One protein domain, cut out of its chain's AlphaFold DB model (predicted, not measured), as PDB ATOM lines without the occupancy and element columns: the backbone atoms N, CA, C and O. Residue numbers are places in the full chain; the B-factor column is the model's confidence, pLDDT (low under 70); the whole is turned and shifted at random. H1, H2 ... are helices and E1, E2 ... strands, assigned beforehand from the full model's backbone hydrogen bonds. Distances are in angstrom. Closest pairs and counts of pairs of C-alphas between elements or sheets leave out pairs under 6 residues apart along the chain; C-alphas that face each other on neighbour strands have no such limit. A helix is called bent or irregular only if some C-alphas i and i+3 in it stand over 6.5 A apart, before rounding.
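This is residues 79 to 211 of the 213 residues of an uncharacterized protein of Firmicutes bacterium (UniProt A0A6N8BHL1). A strongly twisted, antiparallel sheet of five strands has H3 along one face and H1a, the first arm of a bent helix, on the opposite face. H2, off the sheet, packs on H3 and on the second arm, H1b. The printed part has 133 residues with three named helices and five named strands, in the order H1 H2 E1 E2 E3 E4 E5 H3, mixed in class. It is compact, with a radius of gyration of the C-alphas of 14.9 A and spans of 50 by 40 by 23 A.

In the branched sheet, E2, residues 155 to 164, has E1, residues 140 to 152, on one side and E3, residues 169 to 171, and E4, residues 175 to 180, on the other side. E5, residues 183 to 187, neighbours E4. E1, E2 and E3 form a meander, each strand the antiparallel neighbour of the one before; E1 and E2, E2 and E3, and E4 and E5 are hairpins. Within hydrogen-bond range are N 157 and O 149 at 2.8 A, N 162 and O 170 at 2.8 A, N 156 and O 177 at 2.9 A, and N 185 and O 178 at 2.8 A. H3, residues 188 to 209, is on the sheet at a height of 9.5 A and runs along the strands, at 16 degrees to E2 on the local plane. H1, residues 79 to 101, was assigned by its hydrogen bonds as one helix but is bent, C-alphas 91 and 94 being 6.7 A apart. Its arm H1a, residues 79 to 91, is on the opposite face from H3; its closest C-alphas to E1 are Ala 85 and Ile 145, 6.9 A apart. H1b, residues 94 to 101, only grazes the sheet. H2, residues 124 to 137, touches H3, closest at C-alphas 134 and 199, 5.6 A, and H1b with residues 132 to 136 alone, closest at C-alphas 132 and 100, 6.1 A. Every O i to N i+4 pair is within hydrogen-bond range in H1a, H1b and H2, and 15 of 18 in H3.

H1a begins at C-alpha 79 (192.380, 116.161, 181.886). E1 is 30.6 A long and bends by 55 degrees at residue 149; E2 is 28.3 A, H2 19.8 A. H3, 31.7 A, ends at C-alpha 209 (194.130, 95.336, 218.227).

The C-alphas farthest apart, of Ala 181 and Leu 211, are 50.6 A apart. The printed part has no cut. The link from H1 to H2 is long; its residues 114 to 115 pair with 186 to 187 of E5, parallel. pLDDT is under 70 in residues 79 to 86, 91, 98 to 126 and 206 to 211.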
ATOM      1  N   ASN A  79     192.429 114.779 181.388       44.56
ATOM      2  CA  ASN A  79     192.380 116.161 181.886       44.56
ATOM      3  C   ASN A  79     190.976 116.567 182.367       44.56
ATOM      4  O   ASN A  79     190.846 117.210 183.403       44.56
ATOM      5  N   ASN A  80     189.925 116.106 181.681       55.19
ATOM      6  CA  ASN A  80     188.538 116.365 182.078       55.19
ATOM      7  C   ASN A  80     188.129 115.517 183.293       55.19
ATOM      8  O   ASN A  80     187.223 115.891 184.032       55.19
ATOM      9  N   TYR A  81     188.783 114.368 183.496       57.72
ATOM     10  CA  TYR A  81     188.577 113.526 184.673       57.72
ATOM     11  C   TYR A  81     189.130 114.188 185.938       57.72
ATOM     12  O   TYR A  81     188.413 114.275 186.929       57.72
ATOM     13  N   ALA A  82     190.377 114.672 185.902       57.31
ATOM     14  CA  ALA A  82     191.013 115.306 187.057       57.31
ATOM     15  C   ALA A  82     190.280 116.588 187.486       57.31
ATOM     16  O   ALA A  82     190.065 116.810 188.675       57.31
ATOM     17  N   GLU A  83     189.836 117.393 186.518       66.81
ATOM     18  CA  GLU A  83     189.053 118.604 186.769       66.81
ATOM     19  C   GLU A  83     187.684 118.285 187.392       66.81
ATOM     20  O   GLU A  83     187.313 118.862 188.414       66.81
ATOM     21  N   LEU A  84     186.957 117.306 186.837       66.62
ATOM     22  CA  LEU A  84     185.660 116.884 187.368       66.62
ATOM     23  C   LEU A  84     185.782 116.243 188.759       66.62
ATOM     24  O   LEU A  84     184.943 116.495 189.624       66.62
ATOM     25  N   ALA A  85     186.815 115.425 188.978       65.88
ATOM     26  CA  ALA A  85     187.106 114.827 190.275       65.88
ATOM     27  C   ALA A  85     187.416 115.898 191.319       65.88
ATOM     28  O   ALA A  85     186.839 115.872 192.402       65.88
ATOM     29  N   GLY A  86     188.256 116.874 190.962       69.00
ATOM     30  CA  GLY A  86     188.559 118.016 191.817       69.00
ATOM     31  C   GLY A  86     187.309 118.818 192.178       69.00
ATOM     32  O   GLY A  86     187.123 119.147 193.347       69.00
ATOM     33  N   PHE A  87     186.419 119.065 191.210       72.88
ATOM     34  CA  PHE A  87     185.170 119.788 191.453       72.88
ATOM     35  C   PHE A  87     184.241 119.026 192.408       72.88
ATOM     36  O   PHE A  87     183.869 119.578 193.433       72.88
ATOM     37  N   ILE A  88     183.933 117.749 192.137       76.19
ATOM     38  CA  ILE A  88     183.069 116.924 193.009       76.19
ATOM     39  C   ILE A  88     183.666 116.789 194.419       76.19
ATOM     40  O   ILE A  88     182.940 116.844 195.415       76.19
ATOM     41  N   GLN A  89     184.987 116.627 194.513       78.25
ATOM     42  CA  GLN A  89     185.690 116.541 195.787       78.25
ATOM     43  C   GLN A  89     185.513 117.826 196.609       78.25
ATOM     44  O   GLN A  89     185.031 117.748 197.738       78.25
ATOM     45  N   GLN A  90     185.817 118.989 196.024       73.31
ATOM     46  CA  GLN A  90     185.779 120.279 196.721       73.31
ATOM     47  C   GLN A  90     184.361 120.791 196.986       73.31
ATOM     48  O   GLN A  90     184.074 121.283 198.076       73.31
ATOM     49  N   SER A  91     183.459 120.709 196.003       69.06
ATOM     50  CA  SER A  91     182.117 121.286 196.131       69.06
ATOM     51  C   SER A  91     181.216 120.456 197.036       69.06
ATOM     52  O   SER A  91     180.350 121.013 197.704       69.06
ATOM     53  N   THR A  92     181.405 119.135 197.061       74.44
ATOM     54  CA  THR A  92     180.392 118.216 197.590       74.44
ATOM     55  C   THR A  92     180.930 117.354 198.720       74.44
ATOM     56  O   THR A  92     180.385 117.391 199.821       74.44
ATOM     57  N   LEU A  93     181.996 116.585 198.487       77.88
ATOM     58  CA  LEU A  93     182.483 115.621 199.479       77.88
ATOM     59  C   LEU A  93     183.172 116.305 200.672       77.88
ATOM     60  O   LEU A  93     182.868 115.961 201.814       77.88
ATOM     61  N   ASP A  94     184.020 117.314 200.436       77.88
ATOM     62  CA  ASP A  94     184.683 118.096 201.495       77.88
ATOM     63  C   ASP A  94     183.660 118.747 202.433       77.88
ATOM     64  O   ASP A  94     183.764 118.646 203.663       77.88
ATOM     65  N   ASN A  95     182.628 119.359 201.852       71.19
ATOM     66  CA  ASN A  95     181.552 119.997 202.600       71.19
ATOM     67  C   ASN A  95     180.672 118.978 203.331       71.19
ATOM     68  O   ASN A  95     180.297 119.207 204.482       71.19
ATOM     69  N   PHE A  96     180.380 117.837 202.702       75.56
ATOM     70  CA  PHE A  96     179.610 116.763 203.318       75.56
ATOM     71  C   PHE A  96     180.322 116.185 204.549       75.56
ATOM     72  O   PHE A  96     179.753 116.207 205.641       75.56
ATOM     73  N   PHE A  97     181.577 115.735 204.418       72.94
ATOM     74  CA  PHE A  97     182.326 115.166 205.545       72.94
ATOM     75  C   PHE A  97     182.538 116.193 206.660       72.94
ATOM     76  O   PHE A  97     182.325 115.878 207.834       72.94
ATOM     77  N   SER A  98     182.872 117.440 206.311       68.44
ATOM     78  CA  SER A  98     183.012 118.522 207.293       68.44
ATOM     79  C   SER A  98     181.704 118.787 208.036       68.44
ATOM     80  O   SER A  98     181.703 118.897 209.264       68.44
ATOM     81  N   GLY A  99     180.580 118.843 207.318       63.84
ATOM     82  CA  GLY A  99     179.265 119.056 207.912       63.84
ATOM     83  C   GLY A  99     178.848 117.920 208.847       63.84
ATOM     84  O   GLY A  99     178.320 118.173 209.935       63.84
ATOM     85  N   VAL A 100     179.076 116.662 208.449       63.06
ATOM     86  CA  VAL A 100     178.710 115.496 209.270       63.06
ATOM     87  C   VAL A 100     179.516 115.479 210.570       63.06
ATOM     88  O   VAL A 100     178.934 115.346 211.651       63.06
ATOM     89  N   LEU A 101     180.832 115.705 210.486       63.25
ATOM     90  CA  LEU A 101     181.727 115.740 211.649       63.25
ATOM     91  C   LEU A 101     181.411 116.902 212.601       63.25
ATOM     92  O   LEU A 101     181.439 116.733 213.819       63.25
ATOM     93  N   GLN A 102     181.057 118.073 212.068       58.00
ATOM     94  CA  GLN A 102     180.685 119.245 212.872       58.00
ATOM     95  C   GLN A 102     179.257 119.159 213.437       58.00
ATOM     96  O   GLN A 102     178.848 120.016 214.219       58.00
ATOM     97  N   GLY A 103     178.485 118.130 213.067       50.56
ATOM     98  CA  GLY A 103     177.097 117.968 213.499       50.56
ATOM     99  C   GLY A 103     176.153 119.041 212.954       50.56
ATOM    100  O   GLY A 103     175.088 119.253 213.529       50.56
ATOM    101  N   THR A 104     176.538 119.718 211.871       48.19
ATOM    102  CA  THR A 104     175.775 120.810 211.247       48.19
ATOM    103  C   THR A 104     174.850 120.324 210.130       48.19
ATOM    104  O   THR A 104     173.996 121.090 209.678       48.19
ATOM    105  N   VAL A 105     174.938 119.044 209.733       51.06
ATOM    106  CA  VAL A 105     173.964 118.399 208.834       51.06
ATOM    107  C   VAL A 105     172.630 118.290 209.553       51.06
ATOM    108  O   VAL A 105     172.360 117.352 210.299       51.06
ATOM    109  N   THR A 106     171.804 119.310 209.375       45.75
ATOM    110  CA  THR A 106     170.611 119.511 210.194       45.75
ATOM    111  C   THR A 106     169.384 118.803 209.619       45.75
ATOM    112  O   THR A 106     168.512 118.443 210.410       45.75
ATOM    113  N   LYS A 107     169.341 118.493 208.309       44.53
ATOM    114  CA  LYS A 107     168.397 117.552 207.656       44.53
ATOM    115  C   LYS A 107     168.956 117.058 206.312       44.53
ATOM    116  O   LYS A 107     169.654 117.809 205.651       44.53
ATOM    117  N   THR A 108     168.564 115.870 205.844       42.06
ATOM    118  CA  THR A 108     168.806 115.392 204.458       42.06
ATOM    119  C   THR A 108     168.201 116.332 203.402       42.06
ATOM    120  O   THR A 108     168.704 116.407 202.295       42.06
ATOM    121  N   VAL A 109     167.151 117.078 203.776       36.88
ATOM    122  CA  VAL A 109     166.448 118.069 202.937       36.88
ATOM    123  C   VAL A 109     167.043 119.484 203.064       36.88
ATOM    124  O   VAL A 109     166.905 120.284 202.149       36.88
ATOM    125  N   ASP A 110     167.736 119.785 204.172       39.25
ATOM    126  CA  ASP A 110     168.384 121.090 204.419       39.25
ATOM    127  C   ASP A 110     169.914 121.023 204.211       39.25
ATOM    128  O   ASP A 110     170.613 122.016 204.406       39.25
ATOM    129  N   ASN A 111     170.453 119.853 203.850       49.75
ATOM    130  CA  ASN A 111     171.849 119.688 203.473       49.75
ATOM    131  C   ASN A 111     171.945 119.808 201.948       49.75
ATOM    132  O   ASN A 111     171.494 118.893 201.256       49.75
ATOM    133  N   PRO A 112     172.555 120.881 201.417       50.62
ATOM    134  CA  PRO A 112     172.638 121.135 199.980       50.62
ATOM    135  C   PRO A 112     173.560 120.151 199.238       50.62
ATOM    136  O   PRO A 112     173.942 120.406 198.110       50.62
ATOM    137  N   TYR A 113     173.947 119.031 199.851       57.06
ATOM    138  CA  TYR A 113     174.834 118.037 199.249       57.06
ATOM    139  C   TYR A 113     174.248 116.624 199.253       57.06
ATOM    140  O   TYR A 113     174.939 115.694 198.849       57.06
ATOM    141  N   LEU A 114     172.996 116.441 199.693       62.44
ATOM    142  CA  LEU A 114     172.315 115.144 199.724       62.44
ATOM    143  C   LEU A 114     171.041 115.161 198.870       62.44
ATOM    144  O   LEU A 114     170.275 116.117 198.900       62.44
ATOM    145  N   ILE A 115     170.790 114.072 198.145       59.25
ATOM    146  CA  ILE A 115     169.533 113.801 197.437       59.25
ATOM    147  C   ILE A 115     169.039 112.426 197.866       59.25
ATOM    148  O   ILE A 115     169.809 111.472 197.887       59.25
ATOM    149  N   GLY A 116     167.752 112.297 198.161       54.34
ATOM    150  CA  GLY A 116     167.120 111.014 198.446       54.34
ATOM    151  C   GLY A 116     165.724 111.227 199.006       54.34
ATOM    152  O   GLY A 116     165.534 112.087 199.868       54.34
ATOM    153  N   GLU A 117     164.746 110.483 198.486       44.66
ATOM    154  CA  GLU A 117     163.404 110.453 199.058       44.66
ATOM    155  C   GLU A 117     163.456 109.709 200.381       44.66
ATOM    156  O   GLU A 117     163.979 108.606 200.516       44.66
ATOM    157  N   THR A 118     162.957 110.379 201.401       42.97
ATOM    158  CA  THR A 118     162.942 109.866 202.751       42.97
ATOM    159  C   THR A 118     161.622 109.148 202.934       42.97
ATOM    160  O   THR A 118     160.621 109.773 203.280       42.97
ATOM    161  N   ASN A 119     161.607 107.859 202.614       37.69
ATOM    162  CA  ASN A 119     160.406 107.037 202.698       37.69
ATOM    163  C   ASN A 119     159.879 107.060 204.144       37.69
ATOM    164  O   ASN A 119     160.647 106.962 205.104       37.69
ATOM    165  N   GLU A 120     158.564 107.209 204.296       41.69
ATOM    166  CA  GLU A 120     157.870 107.501 205.561       41.69
ATOM    167  C   GLU A 120     158.033 106.427 206.666       41.69
ATOM    168  O   GLU A 120     157.635 106.661 207.805       41.69
ATOM    169  N   GLU A 121     158.675 105.285 206.388       45.41
ATOM    170  CA  GLU A 121     158.848 104.165 207.332       45.41
ATOM    171  C   GLU A 121     160.197 104.114 208.074       45.41
ATOM    172  O   GLU A 121     160.376 103.302 208.980       45.41
ATOM    173  N   GLY A 122     161.142 105.007 207.784       49.03
ATOM    174  CA  GLY A 122     162.404 105.082 208.520       49.03
ATOM    175  C   GLY A 122     162.898 106.509 208.518       49.03
ATOM    176  O   GLY A 122     163.380 106.984 207.495       49.03
ATOM    177  N   SER A 123     162.731 107.229 209.635       52.97
ATOM    178  CA  SER A 123     162.941 108.675 209.596       52.97
ATOM    179  C   SER A 123     164.356 108.990 209.076       52.97
ATOM    180  O   SER A 123     165.330 108.436 209.592       52.97
ATOM    181  N   PRO A 124     164.511 109.893 208.098       57.47
ATOM    182  CA  PRO A 124     165.822 110.291 207.576       57.47
ATOM    183  C   PRO A 124     166.781 110.787 208.657       57.47
ATOM    184  O   PRO A 124     167.995 110.690 208.517       57.47
ATOM    185  N   LYS A 125     166.231 111.268 209.776       61.34
ATOM    186  CA  LYS A 125     166.986 111.637 210.973       61.34
ATOM    187  C   LYS A 125     167.672 110.441 211.631       61.34
ATOM    188  O   LYS A 125     168.777 110.608 212.124       61.34
ATOM    189  N   ALA A 126     167.038 109.270 211.640       67.50
ATOM    190  CA  ALA A 126     167.600 108.058 212.227       67.50
ATOM    191  C   ALA A 126     168.771 107.529 211.389       67.50
ATOM    192  O   ALA A 126     169.853 107.357 211.937       67.50
ATOM    193  N   LYS A 127     168.600 107.377 210.065       72.81
ATOM    194  CA  LYS A 127     169.705 106.983 209.167       72.81
ATOM    195  C   LYS A 127     170.853 107.998 209.192       72.81
ATOM    196  O   LYS A 127     172.012 107.615 209.169       72.81
ATOM    197  N   LEU A 128     170.554 109.297 209.263       73.31
ATOM    198  CA  LEU A 128     171.584 110.333 209.367       73.31
ATOM    199  C   LEU A 128     172.330 110.291 210.711       73.31
ATOM    200  O   LEU A 128     173.544 110.482 210.740       73.31
ATOM    201  N   ALA A 129     171.616 110.067 211.817       74.81
ATOM    202  CA  ALA A 129     172.229 109.925 213.134       74.81
ATOM    203  C   ALA A 129     173.140 108.692 213.192       74.81
ATOM    204  O   ALA A 129     174.278 108.806 213.634       74.81
ATOM    205  N   ASP A 130     172.666 107.563 212.669       82.44
ATOM    206  CA  ASP A 130     173.444 106.330 212.565       82.44
ATOM    207  C   ASP A 130     174.670 106.507 211.648       82.44
ATOM    208  O   ASP A 130     175.784 106.161 212.027       82.44
ATOM    209  N   LEU A 131     174.521 107.173 210.497       82.06
ATOM    210  CA  LEU A 131     175.652 107.501 209.623       82.06
ATOM    211  C   LEU A 131     176.712 108.355 210.326       82.06
ATOM    212  O   LEU A 131     177.910 108.151 210.130       82.06
ATOM    213  N   LYS A 132     176.282 109.321 211.144       78.69
ATOM    214  CA  LYS A 132     177.196 110.159 211.923       78.69
ATOM    215  C   LYS A 132     177.987 109.321 212.924       78.69
ATOM    216  O   LYS A 132     179.195 109.508 213.028       78.69
ATOM    217  N   GLU A 133     177.318 108.423 213.638       82.12
ATOM    218  CA  GLU A 133     177.961 107.497 214.573       82.12
ATOM    219  C   GLU A 133     178.982 106.620 213.839       82.12
ATOM    220  O   GLU A 133     180.158 106.617 214.194       82.12
ATOM    221  N   LYS A 134     178.595 106.033 212.700       85.75
ATOM    222  CA  LYS A 134     179.492 105.230 211.854       85.75
ATOM    223  C   LYS A 134     180.720 105.987 211.365       85.75
ATOM    224  O   LYS A 134     181.803 105.412 211.327       85.75
ATOM    225  N   ILE A 135     180.573 107.251 210.961       82.56
ATOM    226  CA  ILE A 135     181.700 108.081 210.503       82.56
ATOM    227  C   ILE A 135     182.674 108.364 211.650       82.56
ATOM    228  O   ILE A 135     183.885 108.345 211.433       82.56
ATOM    229  N   ILE A 136     182.157 108.611 212.855       81.19
ATOM    230  CA  ILE A 136     182.979 108.817 214.052       81.19
ATOM    231  C   ILE A 136     183.721 107.522 214.404       81.19
ATOM    232  O   ILE A 136     184.940 107.547 214.567       81.19
ATOM    233  N   ASP A 137     183.010 106.397 214.441       83.06
ATOM    234  CA  ASP A 137     183.563 105.086 214.793       83.06
ATOM    235  C   ASP A 137     184.606 104.595 213.787       83.06
ATOM    236  O   ASP A 137     185.596 103.968 214.164       83.06
ATOM    237  N   ALA A 138     184.421 104.911 212.501       83.25
ATOM    238  CA  ALA A 138     185.377 104.565 211.456       83.25
ATOM    239  C   ALA A 138     186.739 105.263 211.629       83.25
ATOM    240  O   ALA A 138     187.718 104.829 211.022       83.25
ATOM    241  N   ASN A 139     186.811 106.323 212.447       83.12
ATOM    242  CA  ASN A 139     188.026 107.071 212.772       83.12
ATOM    243  C   ASN A 139     188.873 107.395 211.525       83.12
ATOM    244  O   ASN A 139     190.065 107.081 211.434       83.12
ATOM    245  N   LEU A 140     188.210 107.971 210.519       82.25
ATOM    246  CA  LEU A 140     188.809 108.310 209.233       82.25
ATOM    247  C   LEU A 140     189.800 109.469 209.379       82.25
ATOM    248  O   LEU A 140     189.460 110.522 209.917       82.25
ATOM    249  N   VAL A 141     191.003 109.305 208.828       81.50
ATOM    250  CA  VAL A 141     192.035 110.359 208.802       81.50
ATOM    251  C   VAL A 141     192.116 111.069 207.460       81.50
ATOM    252  O   VAL A 141     192.479 112.243 207.402       81.50
ATOM    253  N   LYS A 142     191.783 110.371 206.372       83.31
ATOM    254  CA  LYS A 142     191.825 110.904 205.009       83.31
ATOM    255  C   LYS A 142     190.851 110.140 204.119       83.31
ATOM    256  O   LYS A 142     190.545 108.975 204.359       83.31
ATOM    257  N   TRP A 143     190.395 110.788 203.056       85.81
ATOM    258  CA  TRP A 143     189.709 110.134 201.952       85.81
ATOM    259  C   TRP A 143     190.083 110.810 200.628       85.81
ATOM    260  O   TRP A 143     190.604 111.926 200.613       85.81
ATOM    261  N   GLN A 144     189.864 110.116 199.515       85.88
ATOM    262  CA  GLN A 144     190.064 110.642 198.163       85.88
ATOM    263  C   GLN A 144     189.161 109.913 197.170       85.88
ATOM    264  O   GLN A 144     188.809 108.753 197.384       85.88
ATOM    265  N   ILE A 145     188.807 110.555 196.060       86.44
ATOM    266  CA  ILE A 145     188.074 109.864 194.996       86.44
ATOM    267  C   ILE A 145     189.008 108.841 194.338       86.44
ATOM    268  O   ILE A 145     190.018 109.201 193.738       86.44
ATOM    269  N   ALA A 146     188.654 107.561 194.435       87.88
ATOM    270  CA  ALA A 146     189.394 106.462 193.824       87.88
ATOM    271  C   ALA A 146     189.050 106.313 192.340       87.88
ATOM    272  O   ALA A 146     189.919 106.067 191.503       87.88
ATOM    273  N   LYS A 147     187.759 106.434 192.008       86.56
ATOM    274  CA  LYS A 147     187.255 106.214 190.651       86.56
ATOM    275  C   LYS A 147     185.993 107.024 190.395       86.56
ATOM    276  O   LYS A 147     185.138 107.119 191.269       86.56
ATOM    277  N   ILE A 148     185.853 107.528 189.171       86.56
ATOM    278  CA  ILE A 148     184.625 108.145 188.655       86.56
ATOM    279  C   ILE A 148     184.210 107.422 187.379       86.56
ATOM    280  O   ILE A 148     185.024 107.232 186.476       86.56
ATOM    281  N   SER A 149     182.940 107.041 187.289       83.38
ATOM    282  CA  SER A 149     182.344 106.461 186.087       83.38
ATOM    283  C   SER A 149     181.144 107.296 185.635       83.38
ATOM    284  O   SER A 149     180.238 107.550 186.434       83.38
ATOM    285  N   PRO A 150     181.090 107.745 184.370       81.38
ATOM    286  CA  PRO A 150     179.943 108.490 183.883       81.38
ATOM    287  C   PRO A 150     178.710 107.593 183.733       81.38
ATOM    288  O   PRO A 150     178.803 106.498 183.188       81.38
ATOM    289  N   VAL A 151     177.550 108.080 184.182       81.38
ATOM    290  CA  VAL A 151     176.241 107.471 183.882       81.38
ATOM    291  C   VAL A 151     175.552 108.271 182.780       81.38
ATOM    292  O   VAL A 151     175.104 107.725 181.777       81.38
ATOM    293  N   ASN A 152     175.490 109.590 182.961       79.44
ATOM    294  CA  ASN A 152     175.031 110.562 181.972       79.44
ATOM    295  C   ASN A 152     175.629 111.945 182.300       79.44
ATOM    296  O   ASN A 152     176.435 112.080 183.225       79.44
ATOM    297  N   ASP A 153     175.236 112.991 181.574       77.12
ATOM    298  CA  ASP A 153     175.773 114.344 181.776       77.12
ATOM    299  C   ASP A 153     175.536 114.875 183.198       77.12
ATOM    300  O   ASP A 153     176.401 115.538 183.765       77.12
ATOM    301  N   LYS A 154     174.424 114.484 183.825       80.25
ATOM    302  CA  LYS A 154     173.987 114.925 185.156       80.25
ATOM    303  C   LYS A 154     174.185 113.881 186.254       80.25
ATOM    304  O   LYS A 154     173.677 114.058 187.355       80.25
ATOM    305  N   SER A 155     174.847 112.762 185.984       82.62
ATOM    306  CA  SER A 155     174.970 111.666 186.950       82.62
ATOM    307  C   SER A 155     176.287 110.931 186.785       82.62
ATOM    308  O   SER A 155     176.666 110.573 185.665       82.62
ATOM    309  N   LYS A 156     176.977 110.694 187.896       85.69
ATOM    310  CA  LYS A 156     178.258 109.989 187.950       85.69
ATOM    311  C   LYS A 156     178.222 108.974 189.090       85.69
ATOM    312  O   LYS A 156     177.586 109.215 190.107       85.69
ATOM    313  N   LEU A 157     178.898 107.851 188.910       87.69
ATOM    314  CA  LEU A 157     179.201 106.908 189.979       87.69
ATOM    315  C   LEU A 157     180.602 107.208 190.499       87.69
ATOM    316  O   LEU A 157     181.517 107.375 189.690       87.69
ATOM    317  N   ILE A 158     180.771 107.273 191.814       89.62
ATOM    318  CA  ILE A 158     182.064 107.529 192.447       89.62
ATOM    319  C   ILE A 158     182.388 106.451 193.474       89.62
ATOM    320  O   ILE A 158     181.511 106.014 194.207       89.62
ATOM    321  N   ALA A 159     183.649 106.033 193.515       90.12
ATOM    322  CA  ALA A 159     184.207 105.231 194.598       90.12
ATOM    323  C   ALA A 159     185.199 106.087 195.386       90.12
ATOM    324  O   ALA A 159     185.968 106.849 194.788       90.12
ATOM    325  N   ILE A 160     185.203 105.948 196.707       90.69
ATOM    326  CA  ILE A 160     186.089 106.680 197.611       90.69
ATOM    327  C   ILE A 160     187.106 105.716 198.209       90.69
ATOM    328  O   ILE A 160     186.763 104.635 198.669       90.69
ATOM    329  N   HIS A 161     188.367 106.127 198.216       91.75
ATOM    330  CA  HIS A 161     189.414 105.489 198.991       91.75
ATOM    331  C   HIS A 161     189.493 106.171 200.361       91.75
ATOM    332  O   HIS A 161     189.808 107.358 200.444       91.75
ATOM    333  N   TYR A 162     189.192 105.418 201.415       89.62
ATOM    334  CA  TYR A 162     189.249 105.802 202.819       89.62
ATOM    335  C   TYR A 162     190.541 105.335 203.486       89.62
ATOM    336  O   TYR A 162     190.961 104.195 203.308       89.62
ATOM    337  N   TYR A 163     191.105 106.207 204.313       88.00
ATOM    338  CA  TYR A 163     192.257 105.943 205.164       88.00
ATOM    339  C   TYR A 163     191.821 106.029 206.624       88.00
ATOM    340  O   TYR A 163     191.318 107.071 207.063       88.00
ATOM    341  N   LEU A 164     192.015 104.946 207.368       87.50
ATOM    342  CA  LEU A 164     191.666 104.834 208.779       87.50
ATOM    343  C   LEU A 164     192.865 105.219 209.657       87.50
ATOM    344  O   LEU A 164     194.020 105.088 209.252       87.50
ATOM    345  N   ALA A 165     192.603 105.684 210.880       83.75
ATOM    346  CA  ALA A 165     193.656 106.088 211.819       83.75
ATOM    347  C   ALA A 165     194.611 104.957 212.231       83.75
ATOM    348  O   ALA A 165     195.732 105.232 212.655       83.75
ATOM    349  N   ASP A 166     194.190 103.698 212.103       83.06
ATOM    350  CA  ASP A 166     195.029 102.523 212.359       83.06
ATOM    351  C   ASP A 166     195.926 102.139 211.166       83.06
ATOM    352  O   ASP A 166     196.623 101.127 211.215       83.06
ATOM    353  N   GLY A 167     195.926 102.947 210.102       86.25
ATOM    354  CA  GLY A 167     196.738 102.749 208.905       86.25
ATOM    355  C   GLY A 167     196.107 101.837 207.858       86.25
ATOM    356  O   GLY A 167     196.715 101.625 206.809       86.25
ATOM    357  N   ARG A 168     194.905 101.298 208.097       89.62
ATOM    358  CA  ARG A 168     194.196 100.505 207.091       89.62
ATOM    359  C   ARG A 168     193.539 101.385 206.034       89.62
ATOM    360  O   ARG A 168     193.182 102.540 206.262       89.62
ATOM    361  N   GLU A 169     193.344 100.770 204.880       92.56
ATOM    362  CA  GLU A 169     192.804 101.386 203.677       92.56
ATOM    363  C   GLU A 169     191.572 100.609 203.207       92.56
ATOM    364  O   GLU A 169     191.549  99.377 203.262       92.56
ATOM    365  N   PHE A 170     190.542 101.323 202.752       92.25
ATOM    366  CA  PHE A 170     189.323 100.722 202.209       92.25
ATOM    367  C   PHE A 170     188.830 101.505 200.995       92.25
ATOM    368  O   PHE A 170     188.683 102.724 201.056       92.25
ATOM    369  N   ILE A 171     188.543 100.812 199.893       92.75
ATOM    370  CA  ILE A 171     187.927 101.417 198.710       92.75
ATOM    371  C   ILE A 171     186.451 101.042 198.700       92.75
ATOM    372  O   ILE A 171     186.110  99.864 198.690       92.75
ATOM    373  N   SER A 172     185.597 102.058 198.689       91.62
ATOM    374  CA  SER A 172     184.148 101.911 198.704       91.62
ATOM    375  C   SER A 172     183.613 101.283 197.424       91.62
ATOM    376  O   SER A 172     184.170 101.467 196.333       91.62
ATOM    377  N   GLU A 173     182.450 100.644 197.532       90.00
ATOM    378  CA  GLU A 173     181.597 100.463 196.365       90.00
ATOM    379  C   GLU A 173     181.233 101.811 195.727       90.00
ATOM    380  O   GLU A 173     181.290 102.878 196.349       90.00
ATOM    381  N   MET A 174     180.886 101.769 194.442       90.50
ATOM    382  CA  MET A 174     180.492 102.968 193.722       90.50
ATOM    383  C   MET A 174     179.091 103.419 194.120       90.50
ATOM    384  O   MET A 174     178.131 102.682 193.916       90.50
ATOM    385  N   PHE A 175     178.955 104.669 194.548       87.38
ATOM    386  CA  PHE A 175     177.660 105.287 194.816       87.38
ATOM    387  C   PHE A 175     177.403 106.477 193.889       87.38
ATOM    388  O   PHE A 175     178.295 106.993 193.209       87.38
ATOM    389  N   LEU A 176     176.140 106.885 193.809       84.69
ATOM    390  CA  LEU A 176     175.669 107.850 192.827       84.69
ATOM    391  C   LEU A 176     175.818 109.294 193.320       84.69
ATOM    392  O   LEU A 176     175.435 109.629 194.436       84.69
ATOM    393  N   VAL A 177     176.298 110.169 192.437       85.94
ATOM    394  CA  VAL A 177     176.221 111.628 192.578       85.94
ATOM    395  C   VAL A 177     175.477 112.228 191.386       85.94
ATOM    396  O   VAL A 177     175.624 111.763 190.248       85.94
ATOM    397  N   LYS A 178     174.660 113.258 191.621       81.94
ATOM    398  CA  LYS A 178     173.862 113.923 190.580       81.94
ATOM    399  C   LYS A 178     174.098 115.429 190.573       81.94
ATOM    400  O   LYS A 178     174.266 116.034 191.623       81.94
ATOM    401  N   LEU A 179     174.062 116.015 189.383       79.50
ATOM    402  CA  LEU A 179     174.127 117.456 189.168       79.50
ATOM    403  C   LEU A 179     172.711 118.047 189.235       79.50
ATOM    404  O   LEU A 179     171.858 117.691 188.413       79.50
ATOM    405  N   GLN A 180     172.464 118.957 190.174       71.06
ATOM    406  CA  GLN A 180     171.222 119.727 190.302       71.06
ATOM    407  C   GLN A 180     171.565 121.200 190.521       71.06
ATOM    408  O   GLN A 180     172.506 121.493 191.234       71.06
ATOM    409  N   ALA A 181     170.841 122.131 189.892       74.19
ATOM    410  CA  ALA A 181     171.080 123.571 190.078       74.19
ATOM    411  C   ALA A 181     172.575 123.994 190.015       74.19
ATOM    412  O   ALA A 181     173.000 124.850 190.775       74.19
ATOM    413  N   GLU A 182     173.347 123.383 189.102       73.31
ATOM    414  CA  GLU A 182     174.794 123.617 188.891       73.31
ATOM    415  C   GLU A 182     175.746 123.063 189.970       73.31
ATOM    416  O   GLU A 182     176.961 123.174 189.830       73.31
ATOM    417  N   GLU A 183     175.228 122.357 190.973       72.44
ATOM    418  CA  GLU A 183     176.013 121.727 192.037       72.44
ATOM    419  C   GLU A 183     175.873 120.198 192.009       72.44
ATOM    420  O   GLU A 183     174.861 119.648 191.561       72.44
ATOM    421  N   TRP A 184     176.906 119.480 192.460       79.44
ATOM    422  CA  TRP A 184     176.837 118.026 192.626       79.44
ATOM    423  C   TRP A 184     176.349 117.669 194.022       79.44
ATOM    424  O   TRP A 184     176.786 118.236 195.019       79.44
ATOM    425  N   TYR A 185     175.499 116.657 194.083       77.12
ATOM    426  CA  TYR A 185     174.904 116.159 195.308       77.12
ATOM    427  C   TYR A 185     175.058 114.642 195.356       77.12
ATOM    428  O   TYR A 185     175.007 113.962 194.327       77.12
ATOM    429  N   ILE A 186     175.210 114.112 196.560       81.62
ATOM    430  CA  ILE A 186     175.354 112.691 196.849       81.62
ATOM    431  C   ILE A 186     173.971 112.068 196.995       81.62
ATOM    432  O   ILE A 186     173.116 112.596 197.703       81.62
ATOM    433  N   ASP A 187     173.745 110.931 196.350       82.50
ATOM    434  CA  ASP A 187     172.571 110.113 196.625       82.50
ATOM    435  C   ASP A 187     172.723 109.467 198.015       82.50
ATOM    436  O   ASP A 187     173.619 108.649 198.233       82.50
ATOM    437  N   PHE A 188     171.913 109.908 198.985       76.94
ATOM    438  CA  PHE A 188     172.125 109.614 200.404       76.94
ATOM    439  C   PHE A 188     172.019 108.126 200.718       76.94
ATOM    440  O   PHE A 188     172.827 107.621 201.491       76.94
ATOM    441  N   GLU A 189     171.039 107.430 200.144       77.50
ATOM    442  CA  GLU A 189     170.842 106.009 200.434       77.50
ATOM    443  C   GLU A 189     171.994 105.179 199.870       77.50
ATOM    444  O   GLU A 189     172.604 104.411 200.608       77.50
ATOM    445  N   ALA A 190     172.375 105.428 198.613       80.69
ATOM    446  CA  ALA A 190     173.510 104.748 197.996       80.69
ATOM    447  C   ALA A 190     174.829 105.020 198.741       80.69
ATOM    448  O   ALA A 190     175.666 104.130 198.880       80.69
ATOM    449  N   PHE A 191     175.024 106.247 199.233       84.38
ATOM    450  CA  PHE A 191     176.187 106.581 200.051       84.38
ATOM    451  C   PHE A 191     176.161 105.887 201.410       84.38
ATOM    452  O   PHE A 191     177.180 105.351 201.837       84.38
ATOM    453  N   TYR A 192     175.016 105.909 202.091       83.31
ATOM    454  CA  TYR A 192     174.852 105.275 203.392       83.31
ATOM    455  C   TYR A 192     175.185 103.784 203.312       83.31
ATOM    456  O   TYR A 192     176.013 103.312 204.089       83.31
ATOM    457  N   ASP A 193     174.611 103.073 202.339       84.06
ATOM    458  CA  ASP A 193     174.848 101.641 202.154       84.06
ATOM    459  C   ASP A 193     176.336 101.361 201.895       84.06
ATOM    460  O   ASP A 193     176.930 100.505 202.550       84.06
ATOM    461  N   SER A 194     176.976 102.165 201.038       86.00
ATOM    462  CA  SER A 194     178.416 102.065 200.777       86.00
ATOM    463  C   SER A 194     179.273 102.346 202.023       86.00
ATOM    464  O   SER A 194     180.290 101.689 202.249       86.00
ATOM    465  N   PHE A 195     178.871 103.296 202.872       87.62
ATOM    466  CA  PHE A 195     179.622 103.650 204.079       87.62
ATOM    467  C   PHE A 195     179.467 102.623 205.210       87.62
ATOM    468  O   PHE A 195     180.377 102.451 206.025       87.62
ATOM    469  N   VAL A 196     178.339 101.908 205.273       88.19
ATOM    470  CA  VAL A 196     178.135 100.829 206.255       88.19
ATOM    471  C   VAL A 196     179.249  99.784 206.158       88.19
ATOM    472  O   VAL A 196     179.741  99.329 207.191       88.19
ATOM    473  N   GLU A 197     179.706  99.461 204.950       88.25
ATOM    474  CA  GLU A 197     180.816  98.527 204.736       88.25
ATOM    475  C   GLU A 197     182.143  99.055 205.295       88.25
ATOM    476  O   GLU A 197     182.876  98.320 205.959       88.25
ATOM    477  N   VAL A 198     182.415 100.351 205.111       88.38
ATOM    478  CA  VAL A 198     183.599 101.027 205.668       88.38
ATOM    479  C   VAL A 198     183.602 100.916 207.191       88.38
ATOM    480  O   VAL A 198     184.620 100.583 207.798       88.38
ATOM    481  N   SER A 199     182.450 101.158 207.817       88.12
ATOM    482  CA  SER A 199     182.285 101.079 209.271       88.12
ATOM    483  C   SER A 199     182.473  99.652 209.798       88.12
ATOM    484  O   SER A 199     183.169  99.450 210.794       88.12
ATOM    485  N   GLN A 200     181.928  98.644 209.111       90.19
ATOM    486  CA  GLN A 200     182.133  97.236 209.473       90.19
ATOM    487  C   GLN A 200     183.602  96.824 209.346       90.19
ATOM    488  O   GLN A 200     184.147  96.173 210.242       90.19
ATOM    489  N   PHE A 201     184.262  97.245 208.265       89.06
ATOM    490  CA  PHE A 201     185.689  97.031 208.078       89.06
ATOM    491  C   PHE A 201     186.495  97.688 209.204       89.06
ATOM    492  O   PHE A 201     187.354  97.037 209.803       89.06
ATOM    493  N   ALA A 202     186.188  98.940 209.558       87.69
ATOM    494  CA  ALA A 202     186.835  99.648 210.657       87.69
ATOM    495  C   ALA A 202     186.699  98.888 211.988       87.69
ATOM    496  O   ALA A 202     187.708  98.597 212.638       87.69
ATOM    497  N   ALA A 203     185.484  98.466 212.340       86.69
ATOM    498  CA  ALA A 203     185.211  97.735 213.575       86.69
ATOM    499  C   ALA A 203     185.967  96.396 213.665       86.69
ATOM    500  O   ALA A 203     186.480  96.043 214.729       86.69
ATOM    501  N   ALA A 204     186.102  95.669 212.549       85.44
ATOM    502  CA  ALA A 204     186.803  94.385 212.521       85.44
ATOM    503  C   ALA A 204     188.290  94.495 212.915       85.44
ATOM    504  O   ALA A 204     188.812  93.614 213.594       85.44
ATOM    505  N   GLY A 205     188.974  95.579 212.536       76.88
ATOM    506  CA  GLY A 205     190.378  95.777 212.925       76.88
ATOM    507  C   GLY A 205     190.561  96.320 214.336       76.88
ATOM    508  O   GLY A 205     191.536  95.967 214.995       76.88
ATOM    509  N   ALA A 206     189.600  97.087 214.860       69.06
ATOM    510  CA  ALA A 206     189.621  97.498 216.264       69.06
ATOM    511  C   ALA A 206     189.545  96.288 217.216       69.06
ATOM    512  O   ALA A 206     190.200  96.279 218.257       69.06
ATOM    513  N   GLY A 207     188.795  95.245 216.836       66.31
ATOM    514  CA  GLY A 207     188.700  93.990 217.591       66.31
ATOM    515  C   GLY A 207     189.954  93.108 217.542       66.31
ATOM    516  O   GLY A 207     190.141  92.283 218.430       66.31
ATOM    517  N   LEU A 208     190.821  93.273 216.537       59.12
ATOM    518  CA  LEU A 208     192.112  92.576 216.468       59.12
ATOM    519  C   LEU A 208     193.148  93.244 217.382       59.12
ATOM    520  O   LEU A 208     193.842  92.558 218.125       59.12
ATOM    521  N   ASN A 209     193.183  94.578 217.404       57.47
ATOM    522  CA  ASN A 209     194.130  95.336 218.227       57.47
ATOM    523  C   ASN A 209     193.878  95.194 219.741       57.47
ATOM    524  O   ASN A 209     194.802  95.378 220.525       57.47
ATOM    525  N   SER A 210     192.653  94.863 220.163       56.34
ATOM    526  CA  SER A 210     192.315  94.635 221.578       56.34
ATOM    527  C   SER A 210     192.657  93.231 222.092       56.34
ATOM    528  O   SER A 210     192.556  92.986 223.291       56.34
ATOM    529  N   LEU A 211     193.047  92.310 221.204       53.59
ATOM    530  CA  LEU A 211     193.476  90.951 221.556       53.59
ATOM    531  C   LEU A 211     195.003  90.817 221.665       53.59
ATOM    532  O   LEU A 211     195.483  89.830 222.218       53.59
TER     533      LEU A 211